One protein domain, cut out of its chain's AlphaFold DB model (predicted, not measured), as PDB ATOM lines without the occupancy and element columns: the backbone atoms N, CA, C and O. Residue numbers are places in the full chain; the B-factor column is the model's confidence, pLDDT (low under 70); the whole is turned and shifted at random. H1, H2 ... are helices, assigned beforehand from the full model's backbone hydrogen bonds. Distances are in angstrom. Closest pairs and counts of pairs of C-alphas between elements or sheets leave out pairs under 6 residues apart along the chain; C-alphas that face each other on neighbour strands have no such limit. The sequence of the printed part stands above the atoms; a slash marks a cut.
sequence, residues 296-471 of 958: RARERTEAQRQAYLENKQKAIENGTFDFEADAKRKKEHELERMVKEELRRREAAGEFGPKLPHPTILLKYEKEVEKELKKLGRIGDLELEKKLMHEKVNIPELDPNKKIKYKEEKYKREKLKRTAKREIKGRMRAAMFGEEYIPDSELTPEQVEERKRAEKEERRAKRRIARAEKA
ATOM      1  N   ARG A 296     132.126 200.707 198.170       92.25
ATOM      2  CA  ARG A 296     131.353 200.649 196.908       92.25
ATOM      3  C   ARG A 296     131.524 199.355 196.101       92.25
ATOM      4  O   ARG A 296     130.902 199.235 195.039       92.25
ATOM      5  N   ALA A 297     132.380 198.426 196.528       90.56
ATOM      6  CA  ALA A 297     132.456 197.069 195.995       90.56
ATOM      7  C   ALA A 297     131.609 196.099 196.834       90.56
ATOM      8  O   ALA A 297     130.829 195.357 196.240       90.56
ATOM      9  N   ARG A 298     131.694 196.179 198.173       92.75
ATOM     10  CA  ARG A 298     130.852 195.431 199.129       92.75
ATOM     11  C   ARG A 298     129.359 195.675 198.877       92.75
ATOM     12  O   ARG A 298     128.662 194.742 198.478       92.75
ATOM     13  N   GLU A 299     128.950 196.947 198.842       94.19
ATOM     14  CA  GLU A 299     127.575 197.394 198.537       94.19
ATOM     15  C   GLU A 299     127.028 196.806 197.218       94.19
ATOM     16  O   GLU A 299     125.829 196.582 197.055       94.19
ATOM     17  N   ARG A 300     127.901 196.553 196.229       93.25
ATOM     18  CA  ARG A 300     127.503 195.944 194.947       93.25
ATOM     19  C   ARG A 300     127.362 194.434 195.034       93.25
ATOM     20  O   ARG A 300     126.513 193.895 194.333       93.25
ATOM     21  N   THR A 301     128.188 193.763 195.832       89.88
ATOM     22  CA  THR A 301     128.060 192.322 196.075       89.88
ATOM     23  C   THR A 301     126.884 192.002 196.995       89.88
ATOM     24  O   THR A 301     126.206 191.009 196.754       89.88
ATOM     25  N   GLU A 302     126.572 192.860 197.970       94.00
ATOM     26  CA  GLU A 302     125.357 192.760 198.790       94.00
ATOM     27  C   GLU A 302     124.096 192.959 197.942       94.00
ATOM     28  O   GLU A 302     123.268 192.053 197.883       94.00
ATOM     29  N   ALA A 303     124.001 194.045 197.167       93.62
ATOM     30  CA  ALA A 303     122.864 194.265 196.268       93.62
ATOM     31  C   ALA A 303     122.711 193.166 195.191       93.62
ATOM     32  O   ALA A 303     121.607 192.905 194.721       93.62
ATOM     33  N   GLN A 304     123.802 192.495 194.795       92.62
ATOM     34  CA  GLN A 304     123.744 191.321 193.911       92.62
ATOM     35  C   GLN A 304     123.263 190.051 194.625       92.62
ATOM     36  O   GLN A 304     122.592 189.238 193.992       92.62
ATOM     37  N   ARG A 305     123.564 189.878 195.919       93.81
ATOM     38  CA  ARG A 305     123.017 188.793 196.750       93.81
ATOM     39  C   ARG A 305     121.527 189.003 197.018       93.81
ATOM     40  O   ARG A 305     120.755 188.086 196.777       93.81
ATOM     41  N   GLN A 306     121.121 190.207 197.422       94.44
ATOM     42  CA  GLN A 306     119.713 190.569 197.638       94.44
ATOM     43  C   GLN A 306     118.885 190.348 196.367       94.44
ATOM     44  O   GLN A 306     117.930 189.581 196.388       94.44
ATOM     45  N   ALA A 307     119.328 190.887 195.225       92.88
ATOM     46  CA  ALA A 307     118.644 190.665 193.953       92.88
ATOM     47  C   ALA A 307     118.628 189.185 193.513       92.88
ATOM     48  O   ALA A 307     117.743 188.791 192.763       92.88
ATOM     49  N   TYR A 308     119.578 188.346 193.943       94.75
ATOM     50  CA  TYR A 308     119.510 186.899 193.712       94.75
ATOM     51  C   TYR A 308     118.459 186.228 194.610       94.75
ATOM     52  O   TYR A 308     117.675 185.423 194.111       94.75
ATOM     53  N   LEU A 309     118.401 186.591 195.896       94.62
ATOM     54  CA  LEU A 309     117.408 186.076 196.845       94.62
ATOM     55  C   LEU A 309     115.982 186.468 196.443       94.62
ATOM     56  O   LEU A 309     115.141 185.584 196.329       94.62
ATOM     57  N   GLU A 310     115.739 187.735 196.093       96.00
ATOM     58  CA  GLU A 310     114.443 188.189 195.570       96.00
ATOM     59  C   GLU A 310     114.004 187.400 194.331       96.00
ATOM     60  O   GLU A 310     112.848 187.011 194.216       96.00
ATOM     61  N   ASN A 311     114.912 187.178 193.370       94.75
ATOM     62  CA  ASN A 311     114.586 186.420 192.161       94.75
ATOM     63  C   ASN A 311     114.388 184.923 192.455       94.75
ATOM     64  O   ASN A 311     113.661 184.267 191.715       94.75
ATOM     65  N   LYS A 312     114.996 184.384 193.520       95.62
ATOM     66  CA  LYS A 312     114.736 183.019 193.993       95.62
ATOM     67  C   LYS A 312     113.370 182.915 194.677       95.62
ATOM     68  O   LYS A 312     112.624 182.009 194.331       95.62
ATOM     69  N   GLN A 313     113.020 183.846 195.566       96.19
ATOM     70  CA  GLN A 313     111.689 183.926 196.185       96.19
ATOM     71  C   GLN A 313     110.605 184.036 195.109       96.19
ATOM     72  O   GLN A 313     109.766 183.149 195.002       96.19
ATOM     73  N   LYS A 314     110.743 184.989 194.178       95.88
ATOM     74  CA  LYS A 314     109.833 185.149 193.031       95.88
ATOM     75  C   LYS A 314     109.760 183.904 192.145       95.88
ATOM     76  O   LYS A 314     108.697 183.595 191.622       95.88
ATOM     77  N   ALA A 315     110.849 183.155 191.968       93.62
ATOM     78  CA  ALA A 315     110.794 181.900 191.221       93.62
ATOM     79  C   ALA A 315     110.005 180.803 191.962       93.62
ATOM     80  O   ALA A 315     109.290 180.047 191.302       93.62
ATOM     81  N   ILE A 316     110.116 180.733 193.297       96.12
ATOM     82  CA  ILE A 316     109.371 179.805 194.166       96.12
ATOM     83  C   ILE A 316     107.881 180.183 194.179       96.12
ATOM     84  O   ILE A 316     107.049 179.334 193.885       96.12
ATOM     85  N   GLU A 317     107.558 181.462 194.400       95.81
ATOM     86  CA  GLU A 317     106.197 182.030 194.344       95.81
ATOM     87  C   GLU A 317     105.476 181.718 193.019       95.81
ATOM     88  O   GLU A 317     104.280 181.456 193.006       95.81
ATOM     89  N   ASN A 318     106.202 181.716 191.894       94.44
ATOM     90  CA  ASN A 318     105.651 181.393 190.572       94.44
ATOM     91  C   ASN A 318     105.643 179.880 190.247       94.44
ATOM     92  O   ASN A 318     105.348 179.517 189.110       94.44
ATOM     93  N   GLY A 319     106.043 178.993 191.167       94.56
ATOM     94  CA  GLY A 319     106.166 177.548 190.906       94.56
ATOM     95  C   GLY A 319     107.241 177.174 189.870       94.56
ATOM     96  O   GLY A 319     107.263 176.063 189.353       94.56
ATOM     97  N   THR A 320     108.146 178.101 189.540       93.81
ATOM     98  CA  THR A 320     109.181 177.943 188.494       93.81
ATOM     99  C   THR A 320     110.559 177.558 189.038       93.81
ATOM    100  O   THR A 320     111.529 177.475 188.279       93.81
ATOM    101  N   PHE A 321     110.681 177.367 190.354       95.44
ATOM    102  CA  PHE A 321     111.953 177.081 191.004       95.44
ATOM    103  C   PHE A 321     112.227 175.580 191.121       95.44
ATOM    104  O   PHE A 321     111.753 174.905 192.028       95.44
ATOM    105  N   ASP A 322     113.070 175.085 190.223       94.12
ATOM    106  CA  ASP A 322     113.646 173.745 190.283       94.12
ATOM    107  C   ASP A 322     114.650 173.637 191.455       94.12
ATOM    108  O   ASP A 322     115.805 174.082 191.374       94.12
ATOM    109  N   PHE A 323     114.178 173.070 192.574       94.00
ATOM    110  CA  PHE A 323     114.966 172.844 193.787       94.00
ATOM    111  C   PHE A 323     116.105 171.841 193.571       94.00
ATOM    112  O   PHE A 323     117.202 172.048 194.102       94.00
ATOM    113  N   GLU A 324     115.895 170.803 192.757       92.44
ATOM    114  CA  GLU A 324     116.936 169.832 192.420       92.44
ATOM    115  C   GLU A 324     118.072 170.481 191.633       92.44
ATOM    116  O   GLU A 324     119.242 170.259 191.944       92.44
ATOM    117  N   ALA A 325     117.769 171.312 190.635       88.81
ATOM    118  CA  ALA A 325     118.791 172.020 189.877       88.81
ATOM    119  C   ALA A 325     119.553 173.028 190.742       88.81
ATOM    120  O   ALA A 325     120.746 173.221 190.507       88.81
ATOM    121  N   ASP A 326     118.933 173.658 191.745       91.56
ATOM    122  CA  ASP A 326     119.667 174.487 192.714       91.56
ATOM    123  C   ASP A 326     120.567 173.634 193.620       91.56
ATOM    124  O   ASP A 326     121.735 173.974 193.806       91.56
ATOM    125  N   ALA A 327     120.089 172.489 194.117       92.56
ATOM    126  CA  ALA A 327     120.895 171.551 194.907       92.56
ATOM    127  C   ALA A 327     122.086 170.987 194.106       92.56
ATOM    128  O   ALA A 327     123.231 171.044 194.562       92.56
ATOM    129  N   LYS A 328     121.849 170.538 192.869       90.75
ATOM    130  CA  LYS A 328     122.873 170.051 191.928       90.75
ATOM    131  C   LYS A 328     123.887 171.159 191.587       90.75
ATOM    132  O   LYS A 328     125.089 170.899 191.570       90.75
ATOM    133  N   ARG A 329     123.450 172.419 191.423       90.06
ATOM    134  CA  ARG A 329     124.343 173.590 191.249       90.06
ATOM    135  C   ARG A 329     125.152 173.931 192.502       90.06
ATOM    136  O   ARG A 329     126.308 174.326 192.360       90.06
ATOM    137  N   LYS A 330     124.586 173.793 193.709       92.75
ATOM    138  CA  LYS A 330     125.326 173.963 194.974       92.75
ATOM    139  C   LYS A 330     126.440 172.921 195.081       92.75
ATOM    140  O   LYS A 330     127.596 173.321 195.205       92.75
ATOM    141  N   LYS A 331     126.116 171.629 194.907       92.62
ATOM    142  CA  LYS A 331     127.103 170.534 194.874       92.62
ATOM    143  C   LYS A 331     128.191 170.767 193.813       92.62
ATOM    144  O   LYS A 331     129.370 170.613 194.113       92.62
ATOM    145  N   GLU A 332     127.855 171.225 192.598       89.50
ATOM    146  CA  GLU A 332     128.887 171.558 191.594       89.50
ATOM    147  C   GLU A 332     129.741 172.790 191.973       89.50
ATOM    148  O   GLU A 332     130.940 172.826 191.681       89.50
ATOM    149  N   HIS A 333     129.179 173.807 192.630       92.12
ATOM    150  CA  HIS A 333     129.957 174.962 193.090       92.12
ATOM    151  C   HIS A 333     130.905 174.598 194.250       92.12
ATOM    152  O   HIS A 333     132.026 175.106 194.319       92.12
ATOM    153  N   GLU A 334     130.475 173.703 195.137       92.81
ATOM    154  CA  GLU A 334     131.286 173.117 196.209       92.81
ATOM    155  C   GLU A 334     132.421 172.252 195.646       92.81
ATOM    156  O   GLU A 334     133.587 172.465 195.979       92.81
ATOM    157  N   LEU A 335     132.112 171.398 194.668       92.38
ATOM    158  CA  LEU A 335     133.086 170.667 193.855       92.38
ATOM    159  C   LEU A 335     134.130 171.612 193.234       92.38
ATOM    160  O   LEU A 335     135.331 171.422 193.405       92.38
ATOM    161  N   GLU A 336     133.705 172.683 192.555       92.62
ATOM    162  CA  GLU A 336     134.615 173.691 191.984       92.62
ATOM    163  C   GLU A 336     135.449 174.438 193.045       92.62
ATOM    164  O   GLU A 336     136.524 174.957 192.714       92.62
ATOM    165  N   ARG A 337     134.994 174.499 194.305       94.50
ATOM    166  CA  ARG A 337     135.760 175.040 195.435       94.50
ATOM    167  C   ARG A 337     136.819 174.047 195.907       94.50
ATOM    168  O   ARG A 337     137.992 174.420 195.906       94.50
ATOM    169  N   MET A 338     136.439 172.815 196.243       92.75
ATOM    170  CA  MET A 338     137.361 171.784 196.741       92.75
ATOM    171  C   MET A 338     138.460 171.474 195.720       92.75
ATOM    172  O   MET A 338     139.641 171.596 196.037       92.75
ATOM    173  N   VAL A 339     138.095 171.263 194.449       94.25
ATOM    174  CA  VAL A 339     139.036 171.047 193.329       94.25
ATOM    175  C   VAL A 339     140.070 172.173 193.214       94.25
ATOM    176  O   VAL A 339     141.223 171.958 192.843       94.25
ATOM    177  N   LYS A 340     139.667 173.410 193.511       94.81
ATOM    178  CA  LYS A 340     140.522 174.601 193.449       94.81
ATOM    179  C   LYS A 340     141.371 174.785 194.710       94.81
ATOM    180  O   LYS A 340     142.400 175.456 194.638       94.81
ATOM    181  N   GLU A 341     140.949 174.248 195.847       94.31
ATOM    182  CA  GLU A 341     141.704 174.256 197.101       94.31
ATOM    183  C   GLU A 341     142.733 173.112 197.124       94.31
ATOM    184  O   GLU A 341     143.887 173.366 197.462       94.31
ATOM    185  N   GLU A 342     142.420 171.925 196.595       94.12
ATOM    186  CA  GLU A 342     143.422 170.874 196.362       94.12
ATOM    187  C   GLU A 342     144.432 171.273 195.277       94.12
ATOM    188  O   GLU A 342     145.634 171.198 195.512       94.12
ATOM    189  N   LEU A 343     144.000 171.819 194.132       93.94
ATOM    190  CA  LEU A 343     144.942 172.300 193.107       93.94
ATOM    191  C   LEU A 343     145.875 173.406 193.643       93.94
ATOM    192  O   LEU A 343     146.990 173.556 193.150       93.94
ATOM    193  N   ARG A 344     145.470 174.144 194.688       93.88
ATOM    194  CA  ARG A 344     146.360 175.050 195.438       93.88
ATOM    195  C   ARG A 344     147.343 174.316 196.352       93.88
ATOM    196  O   ARG A 344     148.483 174.764 196.415       93.88
ATOM    197  N   ARG A 345     146.935 173.235 197.030       95.25
ATOM    198  CA  ARG A 345     147.840 172.361 197.808       95.25
ATOM    199  C   ARG A 345     148.920 171.780 196.890       95.25
ATOM    200  O   ARG A 345     150.096 172.017 197.132       95.25
ATOM    201  N   ARG A 346     148.528 171.190 195.758       93.44
ATOM    202  CA  ARG A 346     149.436 170.678 194.710       93.44
ATOM    203  C   ARG A 346     150.330 171.767 194.088       93.44
ATOM    204  O   ARG A 346     151.505 171.549 193.810       93.44
ATOM    205  N   GLU A 347     149.810 172.989 193.907       91.81
ATOM    206  CA  GLU A 347     150.622 174.154 193.500       91.81
ATOM    207  C   GLU A 347     151.633 174.628 194.557       91.81
ATOM    208  O   GLU A 347     152.590 175.307 194.177       91.81
ATOM    209  N   ALA A 348     151.423 174.315 195.838       91.88
ATOM    210  CA  ALA A 348     152.342 174.626 196.933       91.88
ATOM    211  C   ALA A 348     153.363 173.498 197.162       91.88
ATOM    212  O   ALA A 348     154.537 173.798 197.351       91.88
ATOM    213  N   ALA A 349     152.941 172.233 197.046       94.31
ATOM    214  CA  ALA A 349     153.795 171.041 197.109       94.31
ATOM    215  C   ALA A 349     154.765 170.902 195.917       94.31
ATOM    216  O   ALA A 349     155.669 170.079 195.941       94.31
ATOM    217  N   GLY A 350     154.591 171.704 194.861       92.31
ATOM    218  CA  GLY A 350     155.533 171.770 193.743       92.31
ATOM    219  C   GLY A 350     155.269 170.795 192.592       92.31
ATOM    220  O   GLY A 350     155.975 170.891 191.594       92.31
ATOM    221  N   GLU A 351     154.223 169.957 192.650       92.69
ATOM    222  CA  GLU A 351     153.857 168.954 191.618       92.69
ATOM    223  C   GLU A 351     153.853 169.500 190.181       92.69
ATOM    224  O   GLU A 351     154.187 168.813 189.220       92.69
ATOM    225  N   PHE A 352     153.485 170.770 190.009       92.12
ATOM    226  CA  PHE A 352     153.455 171.421 188.699       92.12
ATOM    227  C   PHE A 352     154.794 172.067 188.297       92.12
ATOM    228  O   PHE A 352     154.798 172.944 187.432       92.12
ATOM    229  N   GLY A 353     155.906 171.726 188.941       88.56
ATOM    230  CA  GLY A 353     157.211 172.368 188.766       88.56
ATOM    231  C   GLY A 353     157.281 173.804 189.315       88.56
ATOM    232  O   GLY A 353     156.261 174.372 189.741       88.56
ATOM    233  N   PRO A 354     158.472 174.433 189.290       85.06
ATOM    234  CA  PRO A 354     158.724 175.740 189.895       85.06
ATOM    235  C   PRO A 354     157.855 176.864 189.314       85.06
ATOM    236  O   PRO A 354     157.335 176.823 188.193       85.06
ATOM    237  N   LYS A 355     157.645 177.918 190.109       83.56
ATOM    238  CA  LYS A 355     156.727 179.007 189.755       83.56
ATOM    239  C   LYS A 355     157.394 180.064 188.874       83.56
ATOM    240  O   LYS A 355     157.597 181.188 189.323       83.56
ATOM    241  N   LEU A 356     157.631 179.700 187.608       80.31
ATOM    242  CA  LEU A 356     158.099 180.591 186.537       80.31
ATOM    243  C   LEU A 356     157.566 182.031 186.706       80.31
ATOM    244  O   LEU A 356     156.339 182.227 186.693       80.31
ATOM    245  N   PRO A 357     158.443 183.044 186.850       77.81
ATOM    246  CA  PRO A 357     158.013 184.420 187.060       77.81
ATOM    247  C   PRO A 357     157.207 184.912 185.855       77.81
ATOM    248  O   PRO A 357     157.483 184.574 184.704       77.81
ATOM    249  N   HIS A 358     156.176 185.721 186.108       75.00
ATOM    250  CA  HIS A 358     155.359 186.297 185.037       75.00
ATOM    251  C   HIS A 358     156.237 187.203 184.152       75.00
ATOM    252  O   HIS A 358     157.023 187.972 184.704       75.00
ATOM    253  N   PRO A 359     156.103 187.221 182.810       72.88
ATOM    254  CA  PRO A 359     157.041 187.946 181.946       72.88
ATOM    255  C   PRO A 359     157.067 189.462 182.192       72.88
ATOM    256  O   PRO A 359     158.053 190.114 181.886       72.88
ATOM    257  N   THR A 360     156.028 190.045 182.805       75.44
ATOM    258  CA  THR A 360     156.042 191.460 183.235       75.44
ATOM    259  C   THR A 360     156.858 191.732 184.504       75.44
ATOM    260  O   THR A 360     156.926 192.881 184.925       75.44
ATOM    261  N   ILE A 361     157.370 190.696 185.169       78.44
ATOM    262  CA  ILE A 361     158.328 190.788 186.278       78.44
ATOM    263  C   ILE A 361     159.744 190.764 185.692       78.44
ATOM    264  O   ILE A 361     160.535 191.635 186.026       78.44
ATOM    265  N   LEU A 362     160.013 189.879 184.725       76.44
ATOM    266  CA  LEU A 362     161.251 189.897 183.929       76.44
ATOM    267  C   LEU A 362     161.427 191.254 183.213       76.44
ATOM    268  O   LEU A 362     162.371 191.976 183.504       76.44
ATOM    269  N   LEU A 363     160.414 191.709 182.458       77.94
ATOM    270  CA  LEU A 363     160.338 193.054 181.847       77.94
ATOM    271  C   LEU A 363     160.310 194.229 182.858       77.94
ATOM    272  O   LEU A 363     160.197 195.386 182.444       77.94
ATOM    273  N   LYS A 364     160.314 193.966 184.173       80.31
ATOM    274  CA  LYS A 364     160.540 194.981 185.215       80.31
ATOM    275  C   LYS A 364     161.987 194.961 185.679       80.31
ATOM    276  O   LYS A 364     162.579 196.028 185.670       80.31
ATOM    277  N   TYR A 365     162.544 193.788 185.987       79.19
ATOM    278  CA  TYR A 365     163.965 193.634 186.305       79.19
ATOM    279  C   TYR A 365     164.852 194.158 185.172       79.19
ATOM    280  O   TYR A 365     165.674 195.027 185.428       79.19
ATOM    281  N   GLU A 366     164.591 193.774 183.917       77.75
ATOM    282  CA  GLU A 366     165.259 194.338 182.727       77.75
ATOM    283  C   GLU A 366     165.245 195.882 182.740       77.75
ATOM    284  O   GLU A 366     166.253 196.524 182.473       77.75
ATOM    285  N   LYS A 367     164.115 196.491 183.128       82.44
ATOM    286  CA  LYS A 367     163.885 197.951 183.152       82.44
ATOM    287  C   LYS A 367     164.307 198.662 184.430       82.44
ATOM    288  O   LYS A 367     164.191 199.886 184.526       82.44
ATOM    289  N   GLU A 368     164.693 197.900 185.434       81.81
ATOM    290  CA  GLU A 368     165.268 198.381 186.677       81.81
ATOM    291  C   GLU A 368     166.802 198.314 186.519       81.81
ATOM    292  O   GLU A 368     167.442 199.345 186.689       81.81
ATOM    293  N   VAL A 369     167.359 197.245 185.930       77.50
ATOM    294  CA  VAL A 369     168.751 197.174 185.433       77.50
ATOM    295  C   VAL A 369     169.058 198.252 184.376       77.50
ATOM    296  O   VAL A 369     170.016 198.997 184.553       77.50
ATOM    297  N   GLU A 370     168.220 198.444 183.342       78.81
ATOM    298  CA  GLU A 370     168.363 199.551 182.360       78.81
ATOM    299  C   GLU A 370     168.448 200.941 183.026       78.81
ATOM    300  O   GLU A 370     169.026 201.865 182.454       78.81
ATOM    301  N   LYS A 371     167.853 201.122 184.215       83.44
ATOM    302  CA  LYS A 371     167.921 202.388 184.962       83.44
ATOM    303  C   LYS A 371     169.153 202.483 185.840       83.44
ATOM    304  O   LYS A 371     169.700 203.574 185.908       83.44
ATOM    305  N   GLU A 372     169.562 201.404 186.508       78.88
ATOM    306  CA  GLU A 372     170.797 201.406 187.300       78.88
ATOM    307  C   GLU A 372     171.995 201.715 186.396       78.88
ATOM    308  O   GLU A 372     172.694 202.694 186.641       78.88
ATOM    309  N   LEU A 373     172.123 201.015 185.262       72.25
ATOM    310  CA  LEU A 373     173.128 201.307 184.228       72.25
ATOM    311  C   LEU A 373     173.057 202.774 183.764       72.25
ATOM    312  O   LEU A 373     174.065 203.471 183.694       72.25
ATOM    313  N   LYS A 374     171.847 203.303 183.524       81.81
ATOM    314  CA  LYS A 374     171.673 204.705 183.114       81.81
ATOM    315  C   LYS A 374     171.957 205.737 184.224       81.81
ATOM    316  O   LYS A 374     172.232 206.888 183.889       81.81
ATOM    317  N   LYS A 375     171.913 205.375 185.513       82.62
ATOM    318  CA  LYS A 375     172.387 206.247 186.609       82.62
ATOM    319  C   LYS A 375     173.912 206.331 186.636       82.62
ATOM    320  O   LYS A 375     174.436 207.392 186.944       82.62
ATOM    321  N   LEU A 376     174.599 205.228 186.333       78.62
ATOM    322  CA  LEU A 376     176.059 205.102 186.435       78.62
ATOM    323  C   LEU A 376     176.828 205.874 185.346       78.62
ATOM    324  O   LEU A 376     178.053 205.893 185.365       78.62
ATOM    325  N   GLY A 377     176.140 206.496 184.381       73.50
ATOM    326  CA  GLY A 377     176.745 207.327 183.327       73.50
ATOM    327  C   GLY A 377     177.518 206.556 182.245       73.50
ATOM    328  O   GLY A 377     177.765 207.099 181.169       73.50
ATOM    329  N   ARG A 378     177.836 205.280 182.488       62.31
ATOM    330  CA  ARG A 378     178.544 204.365 181.584       62.31
ATOM    331  C   ARG A 378     177.657 203.941 180.412       62.31
ATOM    332  O   ARG A 378     176.988 202.914 180.436       62.31
ATOM    333  N   ILE A 379     177.626 204.782 179.379       58.22
ATOM    334  CA  ILE A 379     176.841 204.545 178.155       58.22
ATOM    335  C   ILE A 379     177.609 203.692 177.124       58.22
ATOM    336  O   ILE A 379     176.970 203.125 176.243       58.22
ATOM    337  N   GLY A 380     178.936 203.548 177.259       63.41
ATOM    338  CA  GLY A 380     179.768 202.683 176.409       63.41
ATOM    339  C   GLY A 380     179.469 201.191 176.602       63.41
ATOM    340  O   GLY A 380     178.748 200.589 175.808       63.41
ATOM    341  N   ASP A 381     179.970 200.600 177.688       65.81
ATOM    342  CA  ASP A 381     180.047 199.136 177.859       65.81
ATOM    343  C   ASP A 381     178.766 198.487 178.417       65.81
ATOM    344  O   ASP A 381     178.789 197.608 179.286       65.81
ATOM    345  N   LEU A 382     177.615 198.896 177.873       63.59
ATOM    346  CA  LEU A 382     176.269 198.447 178.262       63.59
ATOM    347  C   LEU A 382     176.014 196.936 178.107       63.59
ATOM    348  O   LEU A 382     174.952 196.465 178.523       63.59
ATOM    349  N   GLU A 383     176.929 196.183 177.498       69.88
ATOM    350  CA  GLU A 383     176.870 194.719 177.401       69.88
ATOM    351  C   GLU A 383     177.736 194.023 178.459       69.88
ATOM    352  O   GLU A 383     177.284 193.048 179.061       69.88
ATOM    353  N   LEU A 384     178.928 194.552 178.759       70.06
ATOM    354  CA  LEU A 384     179.820 193.994 179.781       70.06
ATOM    355  C   LEU A 384     179.203 194.147 181.181       70.06
ATOM    356  O   LEU A 384     179.089 193.180 181.933       70.06
ATOM    357  N   GLU A 385     178.698 195.343 181.493       65.69
ATOM    358  CA  GLU A 385     178.080 195.639 182.794       65.69
ATOM    359  C   GLU A 385     176.711 194.934 182.950       65.69
ATOM    360  O   GLU A 385     176.292 194.612 184.063       65.69
ATOM    361  N   LYS A 386     176.041 194.569 181.839       70.38
ATOM    362  CA  LYS A 386     174.876 193.660 181.857       70.38
ATOM    363  C   LYS A 386     175.250 192.222 182.191       70.38
ATOM    364  O   LYS A 386     174.525 191.609 182.973       70.38
ATOM    365  N   LYS A 387     176.334 191.683 181.622       71.94
ATOM    366  CA  LYS A 387     176.817 190.328 181.944       71.94
ATOM    367  C   LYS A 387     177.161 190.229 183.430       71.94
ATOM    368  O   LYS A 387     176.578 189.399 184.122       71.94
ATOM    369  N   LEU A 388     177.947 191.181 183.941       71.88
ATOM    370  CA  LEU A 388     178.324 191.263 185.358       71.88
ATOM    371  C   LEU A 388     177.107 191.380 186.306       71.88
ATOM    372  O   LEU A 388     177.121 190.873 187.425       71.88
ATOM    373  N   MET A 389     176.027 192.042 185.873       64.50
ATOM    374  CA  MET A 389     174.774 192.132 186.640       64.50
ATOM    375  C   MET A 389     173.898 190.873 186.524       64.50
ATOM    376  O   MET A 389     173.218 190.521 187.486       64.50
ATOM    377  N   HIS A 390     173.909 190.166 185.391       65.81
ATOM    378  CA  HIS A 390     173.242 188.863 185.256       65.81
ATOM    379  C   HIS A 390     173.899 187.793 186.136       65.81
ATOM    380  O   HIS A 390     173.196 187.020 186.790       65.81
ATOM    381  N   GLU A 391     175.228 187.817 186.191       72.75
ATOM    382  CA  GLU A 391     176.085 187.004 187.050       72.75
ATOM    383  C   GLU A 391     175.821 187.287 188.539       72.75
ATOM    384  O   GLU A 391     175.406 186.387 189.268       72.75
ATOM    385  N   LYS A 392     175.900 188.554 188.979       73.75
ATOM    386  CA  LYS A 392     175.651 188.953 190.383       73.75
ATOM    387  C   LYS A 392     174.253 188.639 190.922       73.75
ATOM    388  O   LYS A 392     174.096 188.507 192.132       73.75
ATOM    389  N   VAL A 393     173.230 188.547 190.069       68.38
ATOM    390  CA  VAL A 393     171.858 188.178 190.488       68.38
ATOM    391  C   VAL A 393     171.568 186.687 190.225       68.38
ATOM    392  O   VAL A 393     170.474 186.213 190.520       68.38
ATOM    393  N   ASN A 394     172.537 185.936 189.683       66.31
ATOM    394  CA  ASN A 394     172.417 184.532 189.278       66.31
ATOM    395  C   ASN A 394     171.147 184.261 188.439       66.31
ATOM    396  O   ASN A 394     170.398 183.306 188.657       66.31
ATOM    397  N   ILE A 395     170.859 185.162 187.487       60.12
ATOM    398  CA  ILE A 395     169.742 185.025 186.542       60.12
ATOM    399  C   ILE A 395     170.325 184.536 185.211       60.12
ATOM    400  O   ILE A 395     170.825 185.372 184.448       60.12
ATOM    401  N   PRO A 396     170.241 183.226 184.895       58.72
ATOM    402  CA  PRO A 396     170.899 182.653 183.726       58.72
ATOM    403  C   PRO A 396     170.418 183.325 182.439       58.72
ATOM    404  O   PRO A 396     169.215 183.433 182.188       58.72
ATOM    405  N   GLU A 397     171.377 183.767 181.624       59.00
ATOM    406  CA  GLU A 397     171.158 184.692 180.512       59.00
ATOM    407  C   GLU A 397     170.030 184.223 179.575       59.00
ATOM    408  O   GLU A 397     170.040 183.099 179.057       59.00
ATOM    409  N   LEU A 398     169.017 185.076 179.379       57.16
ATOM    410  CA  LEU A 398     167.748 184.733 178.717       57.16
ATOM    411  C   LEU A 398     167.821 184.842 177.183       57.16
ATOM    412  O   LEU A 398     167.035 185.552 176.538       57.16
ATOM    413  N   ASP A 399     168.764 184.067 176.642       62.81
ATOM    414  CA  ASP A 399     168.899 183.603 175.255       62.81
ATOM    415  C   ASP A 399     167.530 183.531 174.532       62.81
ATOM    416  O   ASP A 399     166.554 183.010 175.093       62.81
ATOM    417  N   PRO A 400     167.398 184.069 173.302       64.75
ATOM    418  CA  PRO A 400     166.129 184.100 172.575       64.75
ATOM    419  C   PRO A 400     165.464 182.721 172.429       64.75
ATOM    420  O   PRO A 400     164.230 182.649 172.468       64.75
ATOM    421  N   ASN A 401     166.227 181.626 172.374       66.94
ATOM    422  CA  ASN A 401     165.673 180.269 172.369       66.94
ATOM    423  C   ASN A 401     165.009 179.906 173.710       66.94
ATOM    424  O   ASN A 401     163.953 179.267 173.733       66.94
ATOM    425  N   LYS A 402     165.520 180.405 174.843       65.69
ATOM    426  CA  LYS A 402     164.872 180.261 176.163       65.69
ATOM    427  C   LYS A 402     163.518 180.990 176.231       65.69
ATOM    428  O   LYS A 402     162.640 180.562 176.977       65.69
ATOM    429  N   LYS A 403     163.260 182.010 175.395       66.12
ATOM    430  CA  LYS A 403     161.919 182.640 175.252       66.12
ATOM    431  C   LYS A 403     160.917 181.771 174.474       66.12
ATOM    432  O   LYS A 403     159.709 182.021 174.559       66.12
ATOM    433  N   ILE A 404     161.386 180.764 173.735       71.62
ATOM    434  CA  ILE A 404     160.555 179.692 173.171       71.62
ATOM    435  C   ILE A 404     160.337 178.621 174.247       71.62
ATOM    436  O   ILE A 404     159.183 178.389 174.618       71.62
ATOM    437  N   LYS A 405     161.415 178.109 174.863       79.25
ATOM    438  CA  LYS A 405     161.351 177.122 175.963       79.25
ATOM    439  C   LYS A 405     160.417 177.564 177.101       79.25
ATOM    440  O   LYS A 405     159.554 176.793 177.495       79.25
ATOM    441  N   TYR A 406     160.451 178.829 177.540       79.75
ATOM    442  CA  TYR A 406     159.521 179.370 178.550       79.75
ATOM    443  C   TYR A 406     158.037 179.232 178.152       79.75
ATOM    444  O   TYR A 406     157.177 179.007 179.005       79.75
ATOM    445  N   LYS A 407     157.689 179.386 176.865       82.62
ATOM    446  CA  LYS A 407     156.299 179.213 176.394       82.62
ATOM    447  C   LYS A 407     155.895 177.743 176.420       82.62
ATOM    448  O   LYS A 407     154.769 177.446 176.807       82.62
ATOM    449  N   GLU A 408     156.799 176.856 176.019       85.75
ATOM    450  CA  GLU A 408     156.597 175.406 176.003       85.75
ATOM    451  C   GLU A 408     156.504 174.837 177.415       85.75
ATOM    452  O   GLU A 408     155.561 174.119 177.717       85.75
ATOM    453  N   GLU A 409     157.414 175.214 178.307       85.31
ATOM    454  CA  GLU A 409     157.421 174.850 179.724       85.31
ATOM    455  C   GLU A 409     156.161 175.368 180.426       85.31
ATOM    456  O   GLU A 409     155.446 174.604 181.077       85.31
ATOM    457  N   LYS A 410     155.789 176.635 180.198       88.06
ATOM    458  CA  LYS A 410     154.505 177.173 180.661       88.06
ATOM    459  C   LYS A 410     153.318 176.386 180.093       88.06
ATOM    460  O   LYS A 410     152.343 176.189 180.812       88.06
ATOM    461  N   TYR A 411     153.370 175.941 178.838       91.38
ATOM    462  CA  TYR A 411     152.307 175.142 178.223       91.38
ATOM    463  C   TYR A 411     152.248 173.714 178.788       91.38
ATOM    464  O   TYR A 411     151.154 173.253 179.100       91.38
ATOM    465  N   LYS A 412     153.391 173.052 179.016       90.00
ATOM    466  CA  LYS A 412     153.503 171.771 179.742       90.00
ATOM    467  C   LYS A 412     152.898 171.910 181.143       90.00
ATOM    468  O   LYS A 412     151.984 171.171 181.493       90.00
ATOM    469  N   ARG A 413     153.298 172.942 181.890       87.94
ATOM    470  CA  ARG A 413     152.773 173.278 183.223       87.94
ATOM    471  C   ARG A 413     151.273 173.577 183.225       87.94
ATOM    472  O   ARG A 413     150.559 173.148 184.126       87.94
ATOM    473  N   GLU A 414     150.764 174.295 182.223       90.75
ATOM    474  CA  GLU A 414     149.326 174.559 182.090       90.75
ATOM    475  C   GLU A 414     148.548 173.321 181.601       90.75
ATOM    476  O   GLU A 414     147.380 173.177 181.952       90.75
ATOM    477  N   LYS A 415     149.177 172.394 180.860       91.81
ATOM    478  CA  LYS A 415     148.617 171.077 180.510       91.81
ATOM    479  C   LYS A 415     148.471 170.213 181.766       91.81
ATOM    480  O   LYS A 415     147.354 169.787 182.036       91.81
ATOM    481  N   LEU A 416     149.529 170.053 182.566       90.62
ATOM    482  CA  LEU A 416     149.505 169.298 183.831       90.62
ATOM    483  C   LEU A 416     148.455 169.854 184.808       90.62
ATOM    484  O   LEU A 416     147.629 169.119 185.333       90.62
ATOM    485  N   LYS A 417     148.376 171.183 184.965       90.94
ATOM    486  CA  LYS A 417     147.318 171.815 185.778       90.94
ATOM    487  C   LYS A 417     145.901 171.599 185.242       90.94
ATOM    488  O   LYS A 417     144.943 171.759 185.992       90.94
ATOM    489  N   ARG A 418     145.731 171.271 183.958       91.31
ATOM    490  CA  ARG A 418     144.424 170.946 183.362       91.31
ATOM    491  C   ARG A 418     144.088 169.459 183.461       91.31
ATOM    492  O   ARG A 418     142.900 169.172 183.557       91.31
ATOM    493  N   THR A 419     145.068 168.553 183.437       89.44
ATOM    494  CA  THR A 419     144.842 167.119 183.684       89.44
ATOM    495  C   THR A 419     144.535 166.909 185.165       89.44
ATOM    496  O   THR A 419     143.401 166.556 185.476       89.44
ATOM    497  N   ALA A 420     145.391 167.385 186.075       90.81
ATOM    498  CA  ALA A 420     145.135 167.323 187.516       90.81
ATOM    499  C   ALA A 420     143.795 167.973 187.918       90.81
ATOM    500  O   ALA A 420     143.047 167.410 188.710       90.81
ATOM    501  N   LYS A 421     143.385 169.114 187.325       94.25
ATOM    502  CA  LYS A 421     142.040 169.670 187.610       94.25
ATOM    503  C   LYS A 421     140.901 168.734 187.160       94.25
ATOM    504  O   LYS A 421     139.832 168.760 187.768       94.25
ATOM    505  N   ARG A 422     141.076 167.952 186.089       91.62
ATOM    506  CA  ARG A 422     140.088 166.947 185.653       91.62
ATOM    507  C   ARG A 422     140.087 165.742 186.575       91.62
ATOM    508  O   ARG A 422     139.006 165.352 186.980       91.62
ATOM    509  N   GLU A 423     141.256 165.214 186.926       92.81
ATOM    510  CA  GLU A 423     141.409 164.073 187.838       92.81
ATOM    511  C   GLU A 423     140.764 164.376 189.195       92.81
ATOM    512  O   GLU A 423     139.874 163.653 189.636       92.81
ATOM    513  N   ILE A 424     141.100 165.523 189.795       92.94
ATOM    514  CA  ILE A 424     140.516 165.970 191.066       92.94
ATOM    515  C   ILE A 424     139.007 166.227 190.919       92.94
ATOM    516  O   ILE A 424     138.232 165.789 191.765       92.94
ATOM    517  N   LYS A 425     138.545 166.895 189.842       94.69
ATOM    518  CA  LYS A 425     137.094 167.093 189.623       94.69
ATOM    519  C   LYS A 425     136.365 165.773 189.361       94.69
ATOM    520  O   LYS A 425     135.190 165.685 189.690       94.69
ATOM    521  N   GLY A 426     137.036 164.777 188.794       92.31
ATOM    522  CA  GLY A 426     136.533 163.426 188.596       92.31
ATOM    523  C   GLY A 426     136.350 162.705 189.924       92.31
ATOM    524  O   GLY A 426     135.215 162.447 190.309       92.31
ATOM    525  N   ARG A 427     137.443 162.498 190.671       92.75
ATOM    526  CA  ARG A 427     137.443 161.853 191.999       92.75
ATOM    527  C   ARG A 427     136.461 162.515 192.974       92.75
ATOM    528  O   ARG A 427     135.662 161.833 193.604       92.75
ATOM    529  N   MET A 428     136.448 163.848 193.051       93.06
ATOM    530  CA  MET A 428     135.507 164.573 193.918       93.06
ATOM    531  C   MET A 428     134.063 164.599 193.393       93.06
ATOM    532  O   MET A 428     133.146 164.816 194.185       93.06
ATOM    533  N   ARG A 429     133.823 164.416 192.084       91.62
ATOM    534  CA  ARG A 429     132.457 164.231 191.564       91.62
ATOM    535  C   ARG A 429     131.954 162.842 191.929       91.62
ATOM    536  O   ARG A 429     130.860 162.757 192.467       91.62
ATOM    537  N   ALA A 430     132.764 161.811 191.705       92.25
ATOM    538  CA  ALA A 430     132.466 160.446 192.119       92.25
ATOM    539  C   ALA A 430     132.031 160.390 193.589       92.25
ATOM    540  O   ALA A 430     130.873 160.095 193.882       92.25
ATOM    541  N   ALA A 431     132.894 160.860 194.491       92.56
ATOM    542  CA  ALA A 431     132.632 160.880 195.929       92.56
ATOM    543  C   ALA A 431     131.367 161.663 196.363       92.56
ATOM    544  O   ALA A 431     130.829 161.389 197.428       92.56
ATOM    545  N   MET A 432     130.874 162.638 195.582       90.94
ATOM    546  CA  MET A 432     129.679 163.437 195.934       90.94
ATOM    547  C   MET A 432     128.383 163.053 195.202       90.94
ATOM    548  O   MET A 432     127.313 163.592 195.534       90.94
ATOM    549  N   PHE A 433     128.473 162.180 194.196       90.62
ATOM    550  CA  PHE A 433     127.353 161.780 193.338       90.62
ATOM    551  C   PHE A 433     127.182 160.258 193.187       90.62
ATOM    552  O   PHE A 433     126.199 159.850 192.581       90.62
ATOM    553  N   GLY A 434     128.087 159.432 193.726       91.38
ATOM    554  CA  GLY A 434     128.035 157.966 193.597       91.38
ATOM    555  C   GLY A 434     128.425 157.440 192.210       91.38
ATOM    556  O   GLY A 434     128.273 156.258 191.935       91.38
ATOM    557  N   GLU A 435     128.917 158.309 191.322       90.12
ATOM    558  CA  GLU A 435     129.488 157.912 190.030       90.12
ATOM    559  C   GLU A 435     130.859 157.255 190.257       90.12
ATOM    560  O   GLU A 435     131.637 157.751 191.065       90.12
ATOM    561  N   GLU A 436     131.223 156.206 189.524       91.94
ATOM    562  CA  GLU A 436     132.592 155.679 189.578       91.94
ATOM    563  C   GLU A 436     133.557 156.586 188.785       91.94
ATOM    564  O   GLU A 436     133.286 156.957 187.635       91.94
ATOM    565  N   TYR A 437     134.700 156.971 189.373       93.62
ATOM    566  CA  TYR A 437     135.722 157.732 188.644       93.62
ATOM    567  C   TYR A 437     136.812 156.826 188.078       93.62
ATOM    568  O   TYR A 437     137.868 156.673 188.686       93.62
ATOM    569  N   ILE A 438     136.593 156.357 186.850       92.88
ATOM    570  CA  ILE A 438     137.655 155.759 186.036       92.88
ATOM    571  C   ILE A 438     138.558 156.883 185.461       92.88
ATOM    572  O   ILE A 438     138.057 157.771 184.732       92.88
ATOM    573  N   PRO A 439     139.870 156.905 185.783       91.00
ATOM    574  CA  PRO A 439     140.833 157.896 185.303       91.00
ATOM    575  C   PRO A 439     141.101 157.843 183.796       91.00
ATOM    576  O   PRO A 439     141.117 156.783 183.182       91.00
ATOM    577  N   ASP A 440     141.416 159.000 183.195       87.31
ATOM    578  CA  ASP A 440     141.801 159.117 181.770       87.31
ATOM    579  C   ASP A 440     143.097 158.331 181.409       87.31
ATOM    580  O   ASP A 440     143.490 158.326 180.243       87.31
ATOM    581  N   SER A 441     143.774 157.718 182.392       89.44
ATOM    582  CA  SER A 441     144.955 156.850 182.256       89.44
ATOM    583  C   SER A 441     144.650 155.347 182.227       89.44
ATOM    584  O   SER A 441     145.504 154.588 181.789       89.44
ATOM    585  N   GLU A 442     143.475 154.927 182.702       92.25
ATOM    586  CA  GLU A 442     143.059 153.513 182.772       92.25
ATOM    587  C   GLU A 442     142.110 153.135 181.623       92.25
ATOM    588  O   GLU A 442     142.030 151.973 181.234       92.25
ATOM    589  N   LEU A 443     141.436 154.122 181.020       93.75
ATOM    590  CA  LEU A 443     140.677 153.932 179.782       93.75
ATOM    591  C   LEU A 443     141.614 153.630 178.601       93.75
ATOM    592  O   LEU A 443     142.618 154.321 178.398       93.75
ATOM    593  N   THR A 444     141.210 152.705 177.727       95.00
ATOM    594  CA  THR A 444     141.904 152.472 176.449       95.00
ATOM    595  C   THR A 444     141.865 153.730 175.564       95.00
ATOM    596  O   THR A 444     140.931 154.536 175.670       95.00
ATOM    597  N   PRO A 445     142.822 153.935 174.635       92.69
ATOM    598  CA  PRO A 445     142.828 155.111 173.757       92.69
ATOM    599  C   PRO A 445     141.506 155.335 173.004       92.69
ATOM    600  O   PRO A 445     141.111 156.487 172.789       92.69
ATOM    601  N   GLU A 446     140.805 154.249 172.670       92.31
ATOM    602  CA  GLU A 446     139.494 154.245 172.018       92.31
ATOM    603  C   GLU A 446     138.367 154.684 172.958       92.31
ATOM    604  O   GLU A 446     137.602 155.582 172.607       92.31
ATOM    605  N   GLN A 447     138.320 154.164 174.189       93.81
ATOM    606  CA  GLN A 447     137.386 154.631 175.221       93.81
ATOM    607  C   GLN A 447     137.616 156.118 175.546       93.81
ATOM    608  O   GLN A 447     136.662 156.880 175.718       93.81
ATOM    609  N   VAL A 448     138.869 156.590 175.574       89.75
ATOM    610  CA  VAL A 448     139.173 158.023 175.752       89.75
ATOM    611  C   VAL A 448     138.746 158.838 174.515       89.75
ATOM    612  O   VAL A 448     138.295 159.978 174.654       89.75
ATOM    613  N   GLU A 449     138.884 158.313 173.294       90.75
ATOM    614  CA  GLU A 449     138.300 158.895 172.071       90.75
ATOM    615  C   GLU A 449     136.770 158.997 172.171       90.75
ATOM    616  O   GLU A 449     136.210 160.068 171.925       90.75
ATOM    617  N   GLU A 450     136.090 157.936 172.598       93.00
ATOM    618  CA  GLU A 450     134.639 157.898 172.760       93.00
ATOM    619  C   GLU A 450     134.150 158.857 173.851       93.00
ATOM    620  O   GLU A 450     133.285 159.691 173.576       93.00
ATOM    621  N   ARG A 451     134.780 158.879 175.033       88.94
ATOM    622  CA  ARG A 451     134.499 159.851 176.112       88.94
ATOM    623  C   ARG A 451     134.595 161.297 175.601       88.94
ATOM    624  O   ARG A 451     133.739 162.130 175.909       88.94
ATOM    625  N   LYS A 452     135.590 161.606 174.753       89.50
ATOM    626  CA  LYS A 452     135.726 162.920 174.082       89.50
ATOM    627  C   LYS A 452     134.650 163.153 173.016       89.50
ATOM    628  O   LYS A 452     134.221 164.297 172.845       89.50
ATOM    629  N   ARG A 453     134.232 162.125 172.268       91.19
ATOM    630  CA  ARG A 453     133.130 162.201 171.286       91.19
ATOM    631  C   ARG A 453     131.811 162.484 172.016       91.19
ATOM    632  O   ARG A 453     131.156 163.463 171.666       91.19
ATOM    633  N   ALA A 454     131.507 161.766 173.093       90.06
ATOM    634  CA  ALA A 454     130.359 161.994 173.967       90.06
ATOM    635  C   ALA A 454     130.357 163.404 174.596       90.06
ATOM    636  O   ALA A 454     129.374 164.126 174.439       90.06
ATOM    637  N   GLU A 455     131.459 163.882 175.202       87.00
ATOM    638  CA  GLU A 455     131.537 165.265 175.737       87.00
ATOM    639  C   GLU A 455     131.279 166.311 174.632       87.00
ATOM    640  O   GLU A 455     130.597 167.318 174.830       87.00
ATOM    641  N   LYS A 456     131.801 166.073 173.425       93.81
ATOM    642  CA  LYS A 456     131.646 166.940 172.247       93.81
ATOM    643  C   LYS A 456     130.207 166.935 171.712       93.81
ATOM    644  O   LYS A 456     129.737 168.004 171.308       93.81
ATOM    645  N   GLU A 457     129.516 165.798 171.743       92.12
ATOM    646  CA  GLU A 457     128.091 165.626 171.413       92.12
ATOM    647  C   GLU A 457     127.180 166.275 172.465       92.12
ATOM    648  O   GLU A 457     126.359 167.133 172.133       92.12
ATOM    649  N   GLU A 458     127.387 165.989 173.748       89.38
ATOM    650  CA  GLU A 458     126.644 166.584 174.865       89.38
ATOM    651  C   GLU A 458     126.790 168.116 174.869       89.38
ATOM    652  O   GLU A 458     125.818 168.874 174.961       89.38
ATOM    653  N   ARG A 459     128.000 168.615 174.597       90.19
ATOM    654  CA  ARG A 459     128.278 170.044 174.416       90.19
ATOM    655  C   ARG A 459     127.675 170.624 173.131       90.19
ATOM    656  O   ARG A 459     127.420 171.832 173.087       90.19
ATOM    657  N   ARG A 460     127.420 169.825 172.086       92.44
ATOM    658  CA  ARG A 460     126.609 170.219 170.911       92.44
ATOM    659  C   ARG A 460     125.120 170.285 171.283       92.44
ATOM    660  O   ARG A 460     124.469 171.258 170.894       92.44
ATOM    661  N   ALA A 461     124.605 169.346 172.078       91.06
ATOM    662  CA  ALA A 461     123.226 169.321 172.575       91.06
ATOM    663  C   ALA A 461     122.928 170.503 173.516       91.06
ATOM    664  O   ALA A 461     122.048 171.312 173.218       91.06
ATOM    665  N   LYS A 462     123.750 170.734 174.547       87.94
ATOM    666  CA  LYS A 462     123.674 171.922 175.425       87.94
ATOM    667  C   LYS A 462     123.728 173.238 174.630       87.94
ATOM    668  O   LYS A 462     123.036 174.200 174.955       87.94
ATOM    669  N   ARG A 463     124.486 173.288 173.522       89.88
ATOM    670  CA  ARG A 463     124.506 174.435 172.583       89.88
ATOM    671  C   ARG A 463     123.274 174.536 171.671       89.88
ATOM    672  O   ARG A 463     123.032 175.633 171.168       89.88
ATOM    673  N   ARG A 464     122.534 173.451 171.419       93.38
ATOM    674  CA  ARG A 464     121.225 173.467 170.735       93.38
ATOM    675  C   ARG A 464     120.142 173.989 171.681       93.38
ATOM    676  O   ARG A 464     119.482 174.961 171.326       93.38
ATOM    677  N   ILE A 465     120.046 173.439 172.893       86.69
ATOM    678  CA  ILE A 465     119.090 173.861 173.937       86.69
ATOM    679  C   ILE A 465     119.273 175.353 174.246       86.69
ATOM    680  O   ILE A 465     118.375 176.157 174.003       86.69
ATOM    681  N   ALA A 466     120.498 175.779 174.573       85.44
ATOM    682  CA  ALA A 466     120.816 177.187 174.830       85.44
ATOM    683  C   ALA A 466     120.776 178.100 173.575       85.44
ATOM    684  O   ALA A 466     121.190 179.264 173.649       85.44
ATOM    685  N   ARG A 467     120.324 177.600 172.416       90.88
ATOM    686  CA  ARG A 467     119.899 178.393 171.246       90.88
ATOM    687  C   ARG A 467     118.375 178.407 171.101       90.88
ATOM    688  O   ARG A 467     117.863 179.480 170.803       90.88
ATOM    689  N   ALA A 468     117.688 177.291 171.352       90.31
ATOM    690  CA  ALA A 468     116.224 177.212 171.403       90.31
ATOM    691  C   ALA A 468     115.660 178.176 172.459       90.31
ATOM    692  O   ALA A 468     114.957 179.113 172.091       90.31
ATOM    693  N   GLU A 469     116.153 178.101 173.703       88.38
ATOM    694  CA  GLU A 469     115.819 179.059 174.773       88.38
ATOM    695  C   GLU A 469     115.978 180.524 174.341       88.38
ATOM    696  O   GLU A 469     115.280 181.415 174.814       88.38
ATOM    697  N   LYS A 470     116.982 180.813 173.501       90.62
ATOM    698  CA  LYS A 470     117.275 182.177 173.049       90.62
ATOM    699  C   LYS A 470     116.378 182.613 171.897       90.62
ATOM    700  O   LYS A 470     116.192 183.815 171.755       90.62
ATOM    701  N   ALA A 471     115.839 181.682 171.110       89.62
ATOM    702  CA  ALA A 471     114.778 181.960 170.148       89.62
ATOM    703  C   ALA A 471     113.462 182.233 170.889       89.62
ATOM    704  O   ALA A 471     112.880 183.295 170.703       89.62
TER     705      ALA A 471
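What this domain is: This is residues 296 to 471 of the 958 residues of an uncharacterized protein of Venturia effusa (UniProt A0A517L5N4). Six helices make an open, sprawling frame: H2 and the long H5 cross in the middle, H3 and H4 form a small head at one far end, and residues 296 to 310 of H1 and 452 to 471 of H6 stick out. The 176 printed residues hold named helices H1 to H6 in chain order and no named strand: all helix. The whole is extended, radius of gyration of the C-alphas 25.6 A, spanning 79 by 53 by 36 A.

How they stand to each other: H1, residues 296 to 317, touches no helix. H2, residues 323 to 349, touches H5, residues 402 to 433, with residues 331 to 343 alone; they run opposite ways at a steep tilt of 44 degrees, the closest C-alphas being those of Val 339 and Ile 424, 5.8 A. H3, residues 359 to 375, only just touches H4, residues 384 to 392, with 3 pairs of C-alphas within 8 A, the closest those of Leu 373 and Glu 385, 7.7 A. H6, residues 445 to 471, touches no helix. Every O i to N i+4 pair is within hydrogen-bond range in H4, but 10 of 13 in H3, 17 of 18 in H1, 22 of 23 in H2, 27 of 28 in H5 and 21 of 23 in H6.

Where its parts are: H1 begins at C-alpha 296 (131.353, 200.649, 196.908) and is 31.4 A long; H2 is 39.0 A, H5 45.2 A and H6 39.0 A, ending at C-alpha 471 (114.778, 181.960, 170.148).

The domain as a whole: The printed part has no cut; the link H5 to H6 is long. The C-alphas farthest apart, of Gly 319 and Gly 380, are 79.1 A apart. In the model, pLDDT is under 70 for 20 residues, among them 393 to 403.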